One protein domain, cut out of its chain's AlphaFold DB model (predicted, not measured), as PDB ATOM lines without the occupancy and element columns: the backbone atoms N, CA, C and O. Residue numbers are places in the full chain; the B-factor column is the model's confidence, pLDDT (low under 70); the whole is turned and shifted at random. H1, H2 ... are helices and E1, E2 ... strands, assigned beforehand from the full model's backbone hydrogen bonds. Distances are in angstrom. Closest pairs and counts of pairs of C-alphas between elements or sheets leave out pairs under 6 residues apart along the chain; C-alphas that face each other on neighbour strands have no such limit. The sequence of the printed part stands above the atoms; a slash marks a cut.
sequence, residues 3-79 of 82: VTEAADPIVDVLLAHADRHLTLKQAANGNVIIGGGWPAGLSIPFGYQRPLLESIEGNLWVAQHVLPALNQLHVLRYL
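AT A GLANCE: This is residues 3 to 79 of the 82 residues of an uncharacterized protein of Halomonas olivaria (UniProt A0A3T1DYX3). A small twisted sheet of five strands has the helix H1 packed across one face, and the thin hairpin of E5 and E6 reaches away from this body as an arm along the longest axis. H2 turns a corner from H1 and leads to the edge strand E7. The printed part has 77 residues, with two named helices and seven named strands in the order E1 E2 E3 E4 E5 E6 H1 H2 E7, class mixed. The large sheet runs E2 E3 E4 E1 E7, all antiparallel; the whole is compact, radius of gyration of the C-alphas 13.2 A, with spans of 42 by 27 by 18 A.

HOW THE PARTS SIT: E3, residues 22 to 26, and E4, residues 31 to 34, form a hairpin, with N 33 and O 25 within hydrogen-bond range at 2.8 A. E2, residues 15 to 17, forms another with E3 (N 24 and O 15, 2.8 A); E2 E3 E4 are a meander, each strand the antiparallel neighbour of the one before. E1, residues 3 to 6, is E4's antiparallel neighbour, with N 4 and O 32 within hydrogen-bond range at 3.1 A, and E1 E2 E3 E4 are a Greek key, four strands in a row of which three, E2 E3 E4, are the meander and the first, E1, is the antiparallel neighbour of the fourth, E4. E7, residues 75 to 78, is E1's neighbour (N 76 and O 3, 2.9 A). H1, residues 53 to 66, is on one face, two layers, at a height over the sheet of 7.2 A; it lies only just over E3 and E4, 3 C-alphas falling on each, and only just across, at 62 degrees to E3 on the local plane. The closest C-alphas of H1 and E3 are those of Ala 63 and Leu 22, 6.8 A apart. With residues 63 to 64 alone, H1 only just touches H2, residues 68 to 72, only at the corner, over 3 pairs of C-alphas within 8 A, Gln 64 and Leu 70 closest at 5.7 A. E5, residues 41 to 43, and E6, residues 48 to 50, form a hairpin (N 41 and O 50, 2.8 A). In H1 every O i to N i+4 pair is within hydrogen-bond range; in H2 0 of 1 is, and 2 of 2 O i to N i+3 pairs.

IN THESE COORDINATES: E3 is 13.6 A long, E4 9.7 A, E1 9.0 A, E7 7.8 A, E2 6.8 A, E5 and E6 6.6 A each, H1 20.1 A and H2 8.4 A. E1 begins at C-alpha 3 (37.794, -7.028, 43.935) and E7 ends at C-alpha 78 (41.112, -5.706, 49.336).

THE WHOLE: The two C-alphas farthest apart, those of Pro 9 and Pro 45, are 42.0 A apart. The printed part has no cut and no long link, and no printed residue is under 70 in pLDDT.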
ATOM      1  N   VAL A   3      37.923  -6.335  45.223       97.94
ATOM      2  CA  VAL A   3      37.794  -7.028  43.935       97.94
ATOM      3  C   VAL A   3      37.347  -8.468  44.159       97.94
ATOM      4  O   VAL A   3      37.921  -9.173  44.994       97.94
ATOM      5  N   THR A   4      36.328  -8.884  43.414       98.44
ATOM      6  CA  THR A   4      35.766 -10.241  43.456       98.44
ATOM      7  C   THR A   4      36.452 -11.176  42.466       98.44
ATOM      8  O   THR A   4      37.258 -10.743  41.640       98.44
ATOM      9  N   GLU A   5      36.086 -12.454  42.491       98.44
ATOM     10  CA  GLU A   5      36.318 -13.359  41.364       98.44
ATOM     11  C   GLU A   5      35.640 -12.867  40.077       98.44
ATOM     12  O   GLU A   5      34.825 -11.936  40.099       98.44
ATOM     13  N   ALA A   6      36.059 -13.424  38.939       98.06
ATOM     14  CA  ALA A   6      35.446 -13.106  37.658       98.06
ATOM     15  C   ALA A   6      34.068 -13.771  37.572       98.06
ATOM     16  O   ALA A   6      33.911 -14.918  37.982       98.06
ATOM     17  N   ALA A   7      33.095 -13.052  37.026       97.81
ATOM     18  CA  ALA A   7      31.736 -13.531  36.820       97.81
ATOM     19  C   ALA A   7      31.262 -13.207  35.399       97.81
ATOM     20  O   ALA A   7      31.832 -12.332  34.735       97.81
ATOM     21  N   ASP A   8      30.186 -13.869  34.970       97.75
ATOM     22  CA  ASP A   8      29.412 -13.443  33.801       97.75
ATOM     23  C   ASP A   8      28.937 -11.984  33.969       97.75
ATOM     24  O   ASP A   8      28.922 -11.466  35.090       97.75
ATOM     25  N   PRO A   9      28.570 -11.273  32.888       97.31
ATOM     26  CA  PRO A   9      28.117  -9.888  32.988       97.31
ATOM     27  C   PRO A   9      26.916  -9.716  33.940       97.31
ATOM     28  O   PRO A   9      25.849 -10.282  33.723       97.31
ATOM     29  N   ILE A  10      27.098  -8.904  34.982       96.62
ATOM     30  CA  ILE A  10      26.099  -8.521  35.992       96.62
ATOM     31  C   ILE A  10      25.712  -7.045  35.821       96.62
ATOM     32  O   ILE A  10      24.553  -6.686  36.024       96.62
ATOM     33  N   VAL A  11      26.673  -6.180  35.472       95.44
ATOM     34  CA  VAL A  11      26.455  -4.741  35.270       95.44
ATOM     35  C   VAL A  11      27.346  -4.211  34.148       95.44
ATOM     36  O   VAL A  11      28.536  -4.514  34.092       95.44
ATOM     37  N   ASP A  12      26.776  -3.398  33.267       95.50
ATOM     38  CA  ASP A  12      27.437  -2.804  32.097       95.50
ATOM     39  C   ASP A  12      27.717  -1.297  32.253       95.50
ATOM     40  O   ASP A  12      28.375  -0.681  31.413       95.50
ATOM     41  N   VAL A  13      27.269  -0.708  33.362       96.25
ATOM     42  CA  VAL A  13      27.468   0.698  33.717       96.25
ATOM     43  C   VAL A  13      28.327   0.861  34.972       96.25
ATOM     44  O   VAL A  13      28.461  -0.036  35.804       96.25
ATOM     45  N   LEU A  14      28.898   2.055  35.135       97.44
ATOM     46  CA  LEU A  14      29.447   2.482  36.417       97.44
ATOM     47  C   LEU A  14      28.289   2.864  37.347       97.44
ATOM     48  O   LEU A  14      27.574   3.829  37.083       97.44
ATOM     49  N   LEU A  15      28.140   2.138  38.450       96.69
ATOM     50  CA  LEU A  15      27.194   2.469  39.509       96.69
ATOM     51  C   LEU A  15      27.879   3.332  40.571       96.69
ATOM     52  O   LEU A  15      28.999   3.046  40.998       96.69
ATOM     53  N   ALA A  16      27.183   4.367  41.027       97.00
ATOM     54  CA  ALA A  16      27.562   5.171  42.181       97.00
ATOM     55  C   ALA A  16      26.317   5.432  43.030       97.00
ATOM     56  O   ALA A  16      25.243   5.694  42.487       97.00
ATOM     57  N   HIS A  17      26.450   5.354  44.351       96.31
ATOM     58  CA  HIS A  17      25.359   5.679  45.268       96.31
ATOM     59  C   HIS A  17      25.546   7.101  45.805       96.31
ATOM     60  O   HIS A  17      26.627   7.438  46.276       96.31
ATOM     61  N   ALA A  18      24.500   7.931  45.766       92.81
ATOM     62  CA  ALA A  18      24.597   9.336  46.176       92.81
ATOM     63  C   ALA A  18      24.861   9.499  47.688       92.81
ATOM     64  O   ALA A  18      25.783  10.204  48.081       92.81
ATOM     65  N   ASP A  19      24.101   8.790  48.532       91.88
ATOM     66  CA  ASP A  19      24.136   8.977  49.999       91.88
ATOM     67  C   ASP A  19      24.939   7.915  50.765       91.88
ATOM     68  O   ASP A  19      24.847   7.791  51.994       91.88
ATOM     69  N   ARG A  20      25.669   7.062  50.046       91.50
ATOM     70  CA  ARG A  20      26.446   5.968  50.631       91.50
ATOM     71  C   ARG A  20      27.769   5.871  49.901       91.50
ATOM     72  O   ARG A  20      27.829   6.067  48.696       91.50
ATOM     73  N   HIS A  21      28.812   5.528  50.644       94.44
ATOM     74  CA  HIS A  21      30.160   5.308  50.135       94.44
ATOM     75  C   HIS A  21      30.202   4.096  49.184       94.44
ATOM     76  O   HIS A  21      30.633   3.015  49.570       94.44
ATOM     77  N   LEU A  22      29.736   4.238  47.941       97.69
ATOM     78  CA  LEU A  22      29.757   3.162  46.951       97.69
ATOM     79  C   LEU A  22      30.033   3.693  45.547       97.69
ATOM     80  O   LEU A  22      29.303   4.529  45.016       97.69
ATOM     81  N   THR A  23      31.036   3.089  44.922       97.50
ATOM     82  CA  THR A  23      31.156   3.001  43.468       97.50
ATOM     83  C   THR A  23      31.355   1.542  43.088       97.50
ATOM     84  O   THR A  23      31.972   0.788  43.841       97.50
ATOM     85  N   LEU A  24      30.835   1.119  41.941       97.62
ATOM     86  CA  LEU A  24      30.968  -0.254  41.474       97.62
ATOM     87  C   LEU A  24      30.997  -0.308  39.952       97.62
ATOM     88  O   LEU A  24      30.196   0.341  39.284       97.62
ATOM     89  N   LYS A  25      31.899  -1.124  39.406       98.12
ATOM     90  CA  LYS A  25      31.875  -1.513  37.991       98.12
ATOM     91  C   LYS A  25      32.317  -2.958  37.821       98.12
ATOM     92  O   LYS A  25      33.135  -3.445  38.606       98.12
ATOM     93  N   GLN A  26      31.860  -3.601  36.756       98.44
ATOM     94  CA  GLN A  26      32.462  -4.839  36.282       98.44
ATOM     95  C   GLN A  26      33.525  -4.513  35.233       98.44
ATOM     96  O   GLN A  26      33.299  -3.745  34.299       98.44
ATOM     97  N   ALA A  27      34.733  -5.023  35.438       97.56
ATOM     98  CA  ALA A  27      35.820  -4.873  34.487       97.56
ATOM     99  C   ALA A  27      35.643  -5.843  33.307       97.56
ATOM    100  O   ALA A  27      34.968  -6.863  33.421       97.56
ATOM    101  N   ALA A  28      36.306  -5.561  32.182       96.75
ATOM    102  CA  ALA A  28      36.218  -6.387  30.974       96.75
ATOM    103  C   ALA A  28      36.689  -7.843  31.172       96.75
ATOM    104  O   ALA A  28      36.330  -8.719  30.397       96.75
ATOM    105  N   ASN A  29      37.484  -8.108  32.212       96.88
ATOM    106  CA  ASN A  29      37.921  -9.450  32.597       96.88
ATOM    107  C   ASN A  29      36.943 -10.160  33.560       96.88
ATOM    108  O   ASN A  29      37.302 -11.171  34.155       96.88
ATOM    109  N   GLY A  30      35.743  -9.611  33.757       98.00
ATOM    110  CA  GLY A  30      34.661 -10.202  34.546       98.00
ATOM    111  C   GLY A  30      34.698  -9.894  36.043       98.00
ATOM    112  O   GLY A  30      33.691 -10.113  36.711       98.00
ATOM    113  N   ASN A  31      35.802  -9.373  36.596       98.19
ATOM    114  CA  ASN A  31      35.858  -9.029  38.021       98.19
ATOM    115  C   ASN A  31      34.950  -7.837  38.339       98.19
ATOM    116  O   ASN A  31      34.948  -6.839  37.614       98.19
ATOM    117  N   VAL A  32      34.281  -7.878  39.489       98.25
ATOM    118  CA  VAL A  32      33.604  -6.703  40.039       98.25
ATOM    119  C   VAL A  32      34.577  -5.936  40.928       98.25
ATOM    120  O   VAL A  32      35.226  -6.501  41.812       98.25
ATOM    121  N   ILE A  33      34.690  -4.634  40.677       97.88
ATOM    122  CA  ILE A  33      35.501  -3.698  41.455       97.88
ATOM    123  C   ILE A  33      34.555  -2.823  42.269       97.88
ATOM    124  O   ILE A  33      33.736  -2.108  41.693       97.88
ATOM    125  N   ILE A  34      34.708  -2.853  43.593       98.00
ATOM    126  CA  ILE A  34      33.863  -2.129  44.543       98.00
ATOM    127  C   ILE A  34      34.712  -1.094  45.298       98.00
ATOM    128  O   ILE A  34      35.760  -1.399  45.880       98.00
ATOM    129  N   GLY A  35      34.291   0.164  45.236       96.44
ATOM    130  CA  GLY A  35      34.962   1.336  45.793       96.44
ATOM    131  C   GLY A  35      34.040   2.149  46.699       96.44
ATOM    132  O   GLY A  35      33.136   1.599  47.319       96.44
ATOM    133  N   GLY A  36      34.288   3.457  46.800       94.25
ATOM    134  CA  GLY A  36      33.436   4.378  47.569       94.25
ATOM    135  C   GLY A  36      34.130   5.193  48.666       94.25
ATOM    136  O   GLY A  36      33.447   5.915  49.380       94.25
ATOM    137  N   GLY A  37      35.460   5.109  48.803       92.38
ATOM    138  CA  GLY A  37      36.216   5.945  49.751       92.38
ATOM    139  C   GLY A  37      36.058   5.541  51.221       92.38
ATOM    140  O   GLY A  37      35.975   6.400  52.088       92.38
ATOM    141  N   TRP A  38      35.971   4.240  51.503       93.50
ATOM    142  CA  TRP A  38      35.939   3.743  52.880       93.50
ATOM    143  C   TRP A  38      37.307   3.887  53.551       93.50
ATOM    144  O   TRP A  38      38.311   3.585  52.898       93.50
ATOM    145  N   PRO A  39      37.356   4.276  54.838       90.94
ATOM    146  CA  PRO A  39      38.609   4.577  55.512       90.94
ATOM    147  C   PRO A  39      39.487   3.333  55.654       90.94
ATOM    148  O   PRO A  39      39.002   2.232  55.943       90.94
ATOM    149  N   ALA A  40      40.792   3.528  55.497       90.81
ATOM    150  CA  ALA A  40      41.805   2.579  55.929       90.81
ATOM    151  C   ALA A  40      42.346   2.979  57.311       90.81
ATOM    152  O   ALA A  40      42.286   4.137  57.724       90.81
ATOM    153  N   GLY A  41      42.885   2.009  58.043       90.19
ATOM    154  CA  GLY A  41      43.669   2.278  59.242       90.19
ATOM    155  C   GLY A  41      45.097   2.663  58.867       90.19
ATOM    156  O   GLY A  41      45.552   2.390  57.759       90.19
ATOM    157  N   LEU A  42      45.844   3.221  59.815       90.19
ATOM    158  CA  LEU A  42      47.282   3.443  59.672       90.19
ATOM    159  C   LEU A  42      48.041   2.495  60.598       90.19
ATOM    160  O   LEU A  42      47.820   2.476  61.809       90.19
ATOM    161  N   SER A  43      48.966   1.722  60.038       87.00
ATOM    162  CA  SER A  43      49.899   0.944  60.841       87.00
ATOM    163  C   SER A  43      51.046   1.835  61.308       87.00
ATOM    164  O   SER A  43      52.058   1.956  60.621       87.00
ATOM    165  N   ILE A  44      50.911   2.430  62.497       86.50
ATOM    166  CA  ILE A  44      51.923   3.327  63.091       86.50
ATOM    167  C   ILE A  44      53.339   2.714  63.089       86.50
ATOM    168  O   ILE A  44      54.264   3.410  62.678       86.50
ATOM    169  N   PRO A  45      53.548   1.427  63.449       89.56
ATOM    170  CA  PRO A  45      54.892   0.842  63.461       89.56
ATOM    171  C   PRO A  45      55.555   0.732  62.083       89.56
ATOM    172  O   PRO A  45      56.772   0.606  62.006       89.56
ATOM    173  N   PHE A  46      54.769   0.736  61.002       85.38
ATOM    174  CA  PHE A  46      55.264   0.441  59.655       85.38
ATOM    175  C   PHE A  46      54.993   1.550  58.629       85.38
ATOM    176  O   PHE A  46      55.425   1.438  57.486       85.38
ATOM    177  N   GLY A  47      54.266   2.604  59.008       85.31
ATOM    178  CA  GLY A  47      53.984   3.762  58.157       85.31
ATOM    179  C   GLY A  47      53.093   3.489  56.941       85.31
ATOM    180  O   GLY A  47      52.950   4.375  56.107       85.31
ATOM    181  N   TYR A  48      52.495   2.298  56.820       85.00
ATOM    182  CA  TYR A  48      51.599   1.948  55.714       85.00
ATOM    183  C   TYR A  48      50.146   1.787  56.165       85.00
ATOM    184  O   TYR A  48      49.850   1.514  57.333       85.00
ATOM    185  N   GLN A  49      49.227   1.929  55.214       86.88
ATOM    186  CA  GLN A  49      47.800   1.756  55.447       86.88
ATOM    187  C   GLN A  49      47.427   0.292  55.684       86.88
ATOM    188  O   GLN A  49      47.868  -0.610  54.970       86.88
ATOM    189  N   ARG A  50      46.561   0.052  56.665       89.12
ATOM    190  CA  ARG A  50      46.041  -1.270  57.002       89.12
ATOM    191  C   ARG A  50      44.554  -1.363  56.640       89.12
ATOM    192  O   ARG A  50      43.791  -0.465  56.993       89.12
ATOM    193  N   PRO A  51      44.109  -2.470  56.026       89.44
ATOM    194  CA  PRO A  51      42.687  -2.760  55.879       89.44
ATOM    195  C   PRO A  51      41.961  -2.785  57.229       89.44
ATOM    196  O   PRO A  51      42.436  -3.418  58.176       89.44
ATOM    197  N   LEU A  52      40.797  -2.139  57.301       93.31
ATOM    198  CA  LEU A  52      39.871  -2.266  58.425       93.31
ATOM    199  C   LEU A  52      38.765  -3.242  58.041       93.31
ATOM    200  O   LEU A  52      38.129  -3.065  57.003       93.31
ATOM    201  N   LEU A  53      38.535  -4.257  58.876       93.94
ATOM    202  CA  LEU A  53      37.488  -5.246  58.622       93.94
ATOM    203  C   LEU A  53      36.107  -4.580  58.562       93.94
ATOM    204  O   LEU A  53      35.372  -4.812  57.613       93.94
ATOM    205  N   GLU A  54      35.825  -3.656  59.479       95.25
ATOM    206  CA  GLU A  54      34.578  -2.878  59.510       95.25
ATOM    207  C   GLU A  54      34.343  -2.092  58.209       95.25
ATOM    208  O   GLU A  54      33.232  -2.062  57.682       95.25
ATOM    209  N   SER A  55      35.398  -1.503  57.633       95.25
ATOM    210  CA  SER A  55      35.316  -0.818  56.336       95.25
ATOM    211  C   SER A  55      35.028  -1.778  55.186       95.25
ATOM    212  O   SER A  55      34.341  -1.410  54.234       95.25
ATOM    213  N   ILE A  56      35.569  -2.999  55.240       95.88
ATOM    214  CA  ILE A  56      35.301  -4.041  54.241       95.88
ATOM    215  C   ILE A  56      33.844  -4.492  54.350       95.88
ATOM    216  O   ILE A  56      33.133  -4.497  53.346       95.88
ATOM    217  N   GLU A  57      33.396  -4.830  55.557       96.94
ATOM    218  CA  GLU A  57      32.039  -5.301  55.838       96.94
ATOM    219  C   GLU A  57      30.992  -4.250  55.471       96.94
ATOM    220  O   GLU A  57      30.039  -4.561  54.761       96.94
ATOM    221  N   GLY A  58      31.197  -2.991  55.868       96.56
ATOM    222  CA  GLY A  58      30.295  -1.893  55.524       96.56
ATOM    223  C   GLY A  58      30.211  -1.646  54.016       96.56
ATOM    224  O   GLY A  58      29.117  -1.465  53.478       96.56
ATOM    225  N   ASN A  59      31.346  -1.702  53.313       97.00
ATOM    226  CA  ASN A  59      31.376  -1.560  51.858       97.00
ATOM    227  C   ASN A  59      30.592  -2.685  51.166       97.00
ATOM    228  O   ASN A  59      29.715  -2.410  50.342       97.00
ATOM    229  N   LEU A  60      30.855  -3.938  51.550       97.56
ATOM    230  CA  LEU A  60      30.157  -5.108  51.011       97.56
ATOM    231  C   LEU A  60      28.668  -5.080  51.330       97.56
ATOM    232  O   LEU A  60      27.866  -5.388  50.450       97.56
ATOM    233  N   TRP A  61      28.294  -4.655  52.538       97.75
ATOM    234  CA  TRP A  61      26.897  -4.518  52.931       97.75
ATOM    235  C   TRP A  61      26.165  -3.563  51.984       97.75
ATOM    236  O   TRP A  61      25.155  -3.949  51.401       97.75
ATOM    237  N   VAL A  62      26.696  -2.357  51.739       97.88
ATOM    238  CA  VAL A  62      26.069  -1.408  50.798       97.88
ATOM    239  C   VAL A  62      26.041  -1.985  49.378       97.88
ATOM    240  O   VAL A  62      25.009  -1.921  48.710       97.88
ATOM    241  N   ALA A  63      27.145  -2.579  48.919       97.94
ATOM    242  CA  ALA A  63      27.245  -3.131  47.570       97.94
ATOM    243  C   ALA A  63      26.227  -4.254  47.315       97.94
ATOM    244  O   ALA A  63      25.572  -4.253  46.275       97.94
ATOM    245  N   GLN A  64      26.046  -5.172  48.266       97.56
ATOM    246  CA  GLN A  64      25.092  -6.283  48.167       97.56
ATOM    247  C   GLN A  64      23.631  -5.823  48.258       97.56
ATOM    248  O   GLN A  64      22.757  -6.479  47.697       97.56
ATOM    249  N   HIS A  65      23.355  -4.693  48.916       96.94
ATOM    250  CA  HIS A  65      22.016  -4.091  48.908       96.94
ATOM    251  C   HIS A  65      21.698  -3.409  47.573       96.94
ATOM    252  O   HIS A  65      20.559  -3.459  47.117       96.94
ATOM    253  N   VAL A  66      22.694  -2.785  46.934       96.50
ATOM    254  CA  VAL A  66      22.529  -2.127  45.627       96.50
ATOM    255  C   VAL A  66      22.511  -3.139  44.479       96.50
ATOM    256  O   VAL A  66      21.743  -2.977  43.533       96.50
ATOM    257  N   LEU A  67      23.335  -4.187  44.555       96.69
ATOM    258  CA  LEU A  67      23.465  -5.214  43.523       96.69
ATOM    259  C   LEU A  67      23.461  -6.621  44.156       96.69
ATOM    260  O   LEU A  67      24.522  -7.210  44.380       96.69
ATOM    261  N   PRO A  68      22.277  -7.203  44.429       97.31
ATOM    262  CA  PRO A  68      22.155  -8.467  45.166       97.31
ATOM    263  C   PRO A  68      22.857  -9.675  44.536       97.31
ATOM    264  O   PRO A  68      23.202 -10.618  45.247       97.31
ATOM    265  N   ALA A  69      23.116  -9.650  43.226       96.88
ATOM    266  CA  ALA A  69      23.870 -10.695  42.531       96.88
ATOM    267  C   ALA A  69      25.294 -10.894  43.095       96.88
ATOM    268  O   ALA A  69      25.845 -11.989  43.003       96.88
ATOM    269  N   LEU A  70      25.870  -9.877  43.749       97.62
ATOM    270  CA  LEU A  70      27.198  -9.963  44.369       97.62
ATOM    271  C   LEU A  70      27.275 -10.951  45.536       97.62
ATOM    272  O   LEU A  70      28.371 -11.372  45.890       97.62
ATOM    273  N   ASN A  71      26.140 -11.349  46.122       97.00
ATOM    274  CA  ASN A  71      26.106 -12.343  47.201       97.00
ATOM    275  C   ASN A  71      26.592 -13.734  46.761       97.00
ATOM    276  O   ASN A  71      26.808 -14.594  47.609       97.00
ATOM    277  N   GLN A  72      26.727 -13.968  45.454       96.69
ATOM    278  CA  GLN A  72      27.202 -15.232  44.889       96.69
ATOM    279  C   GLN A  72      28.704 -15.223  44.571       96.69
ATOM    280  O   GLN A  72      29.211 -16.216  44.062       96.69
ATOM    281  N   LEU A  73      29.407 -14.112  44.823       97.88
ATOM    282  CA  LEU A  73      30.815 -13.945  44.461       97.88
ATOM    283  C   LEU A  73      31.716 -13.926  45.695       97.88
ATOM    284  O   LEU A  73      31.398 -13.304  46.711       97.88
ATOM    285  N   HIS A  74      32.901 -14.511  45.569       98.12
ATOM    286  CA  HIS A  74      33.952 -14.403  46.571       98.12
ATOM    287  C   HIS A  74      34.806 -13.151  46.374       98.12
ATOM    288  O   HIS A  74      35.178 -12.774  45.259       98.12
ATOM    289  N   VAL A  75      35.187 -12.534  47.492       97.75
ATOM    290  CA  VAL A  75      36.211 -11.486  47.521       97.75
ATOM    291  C   VAL A  75      37.586 -12.128  47.377       97.75
ATOM    292  O   VAL A  75      37.962 -12.979  48.176       97.75
ATOM    293  N   LEU A  76      38.362 -11.677  46.389       97.44
ATOM    294  CA  LEU A  76      39.736 -12.143  46.180       97.44
ATOM    295  C   LEU A  76      40.770 -11.226  46.823       97.44
ATOM    296  O   LEU A  76      41.832 -11.677  47.247       97.44
ATOM    297  N   ARG A  77      40.494  -9.919  46.856       94.81
ATOM    298  CA  ARG A  77      41.422  -8.938  47.422       94.81
ATOM    299  C   ARG A  77      40.719  -7.694  47.933       94.81
ATOM    300  O   ARG A  77      39.701  -7.259  47.393       94.81
ATOM    301  N   TYR A  78      41.371  -7.069  48.904       92.88
ATOM    302  CA  TYR A  78      41.112  -5.706  49.336       92.88
ATOM    303  C   TYR A  78      42.401  -4.891  49.249       92.88
ATOM    304  O   TYR A  78      43.479  -5.366  49.604       92.88
ATOM    305  N   LEU A  79      42.270  -3.651  48.797       84.31
ATOM    306  CA  LEU A  79      43.329  -2.651  48.753       84.31
ATOM    307  C   LEU A  79      42.871  -1.452  49.590       84.31
ATOM    308  O   LEU A  79      41.783  -0.923  49.338       84.31
TER     309      LEU A  79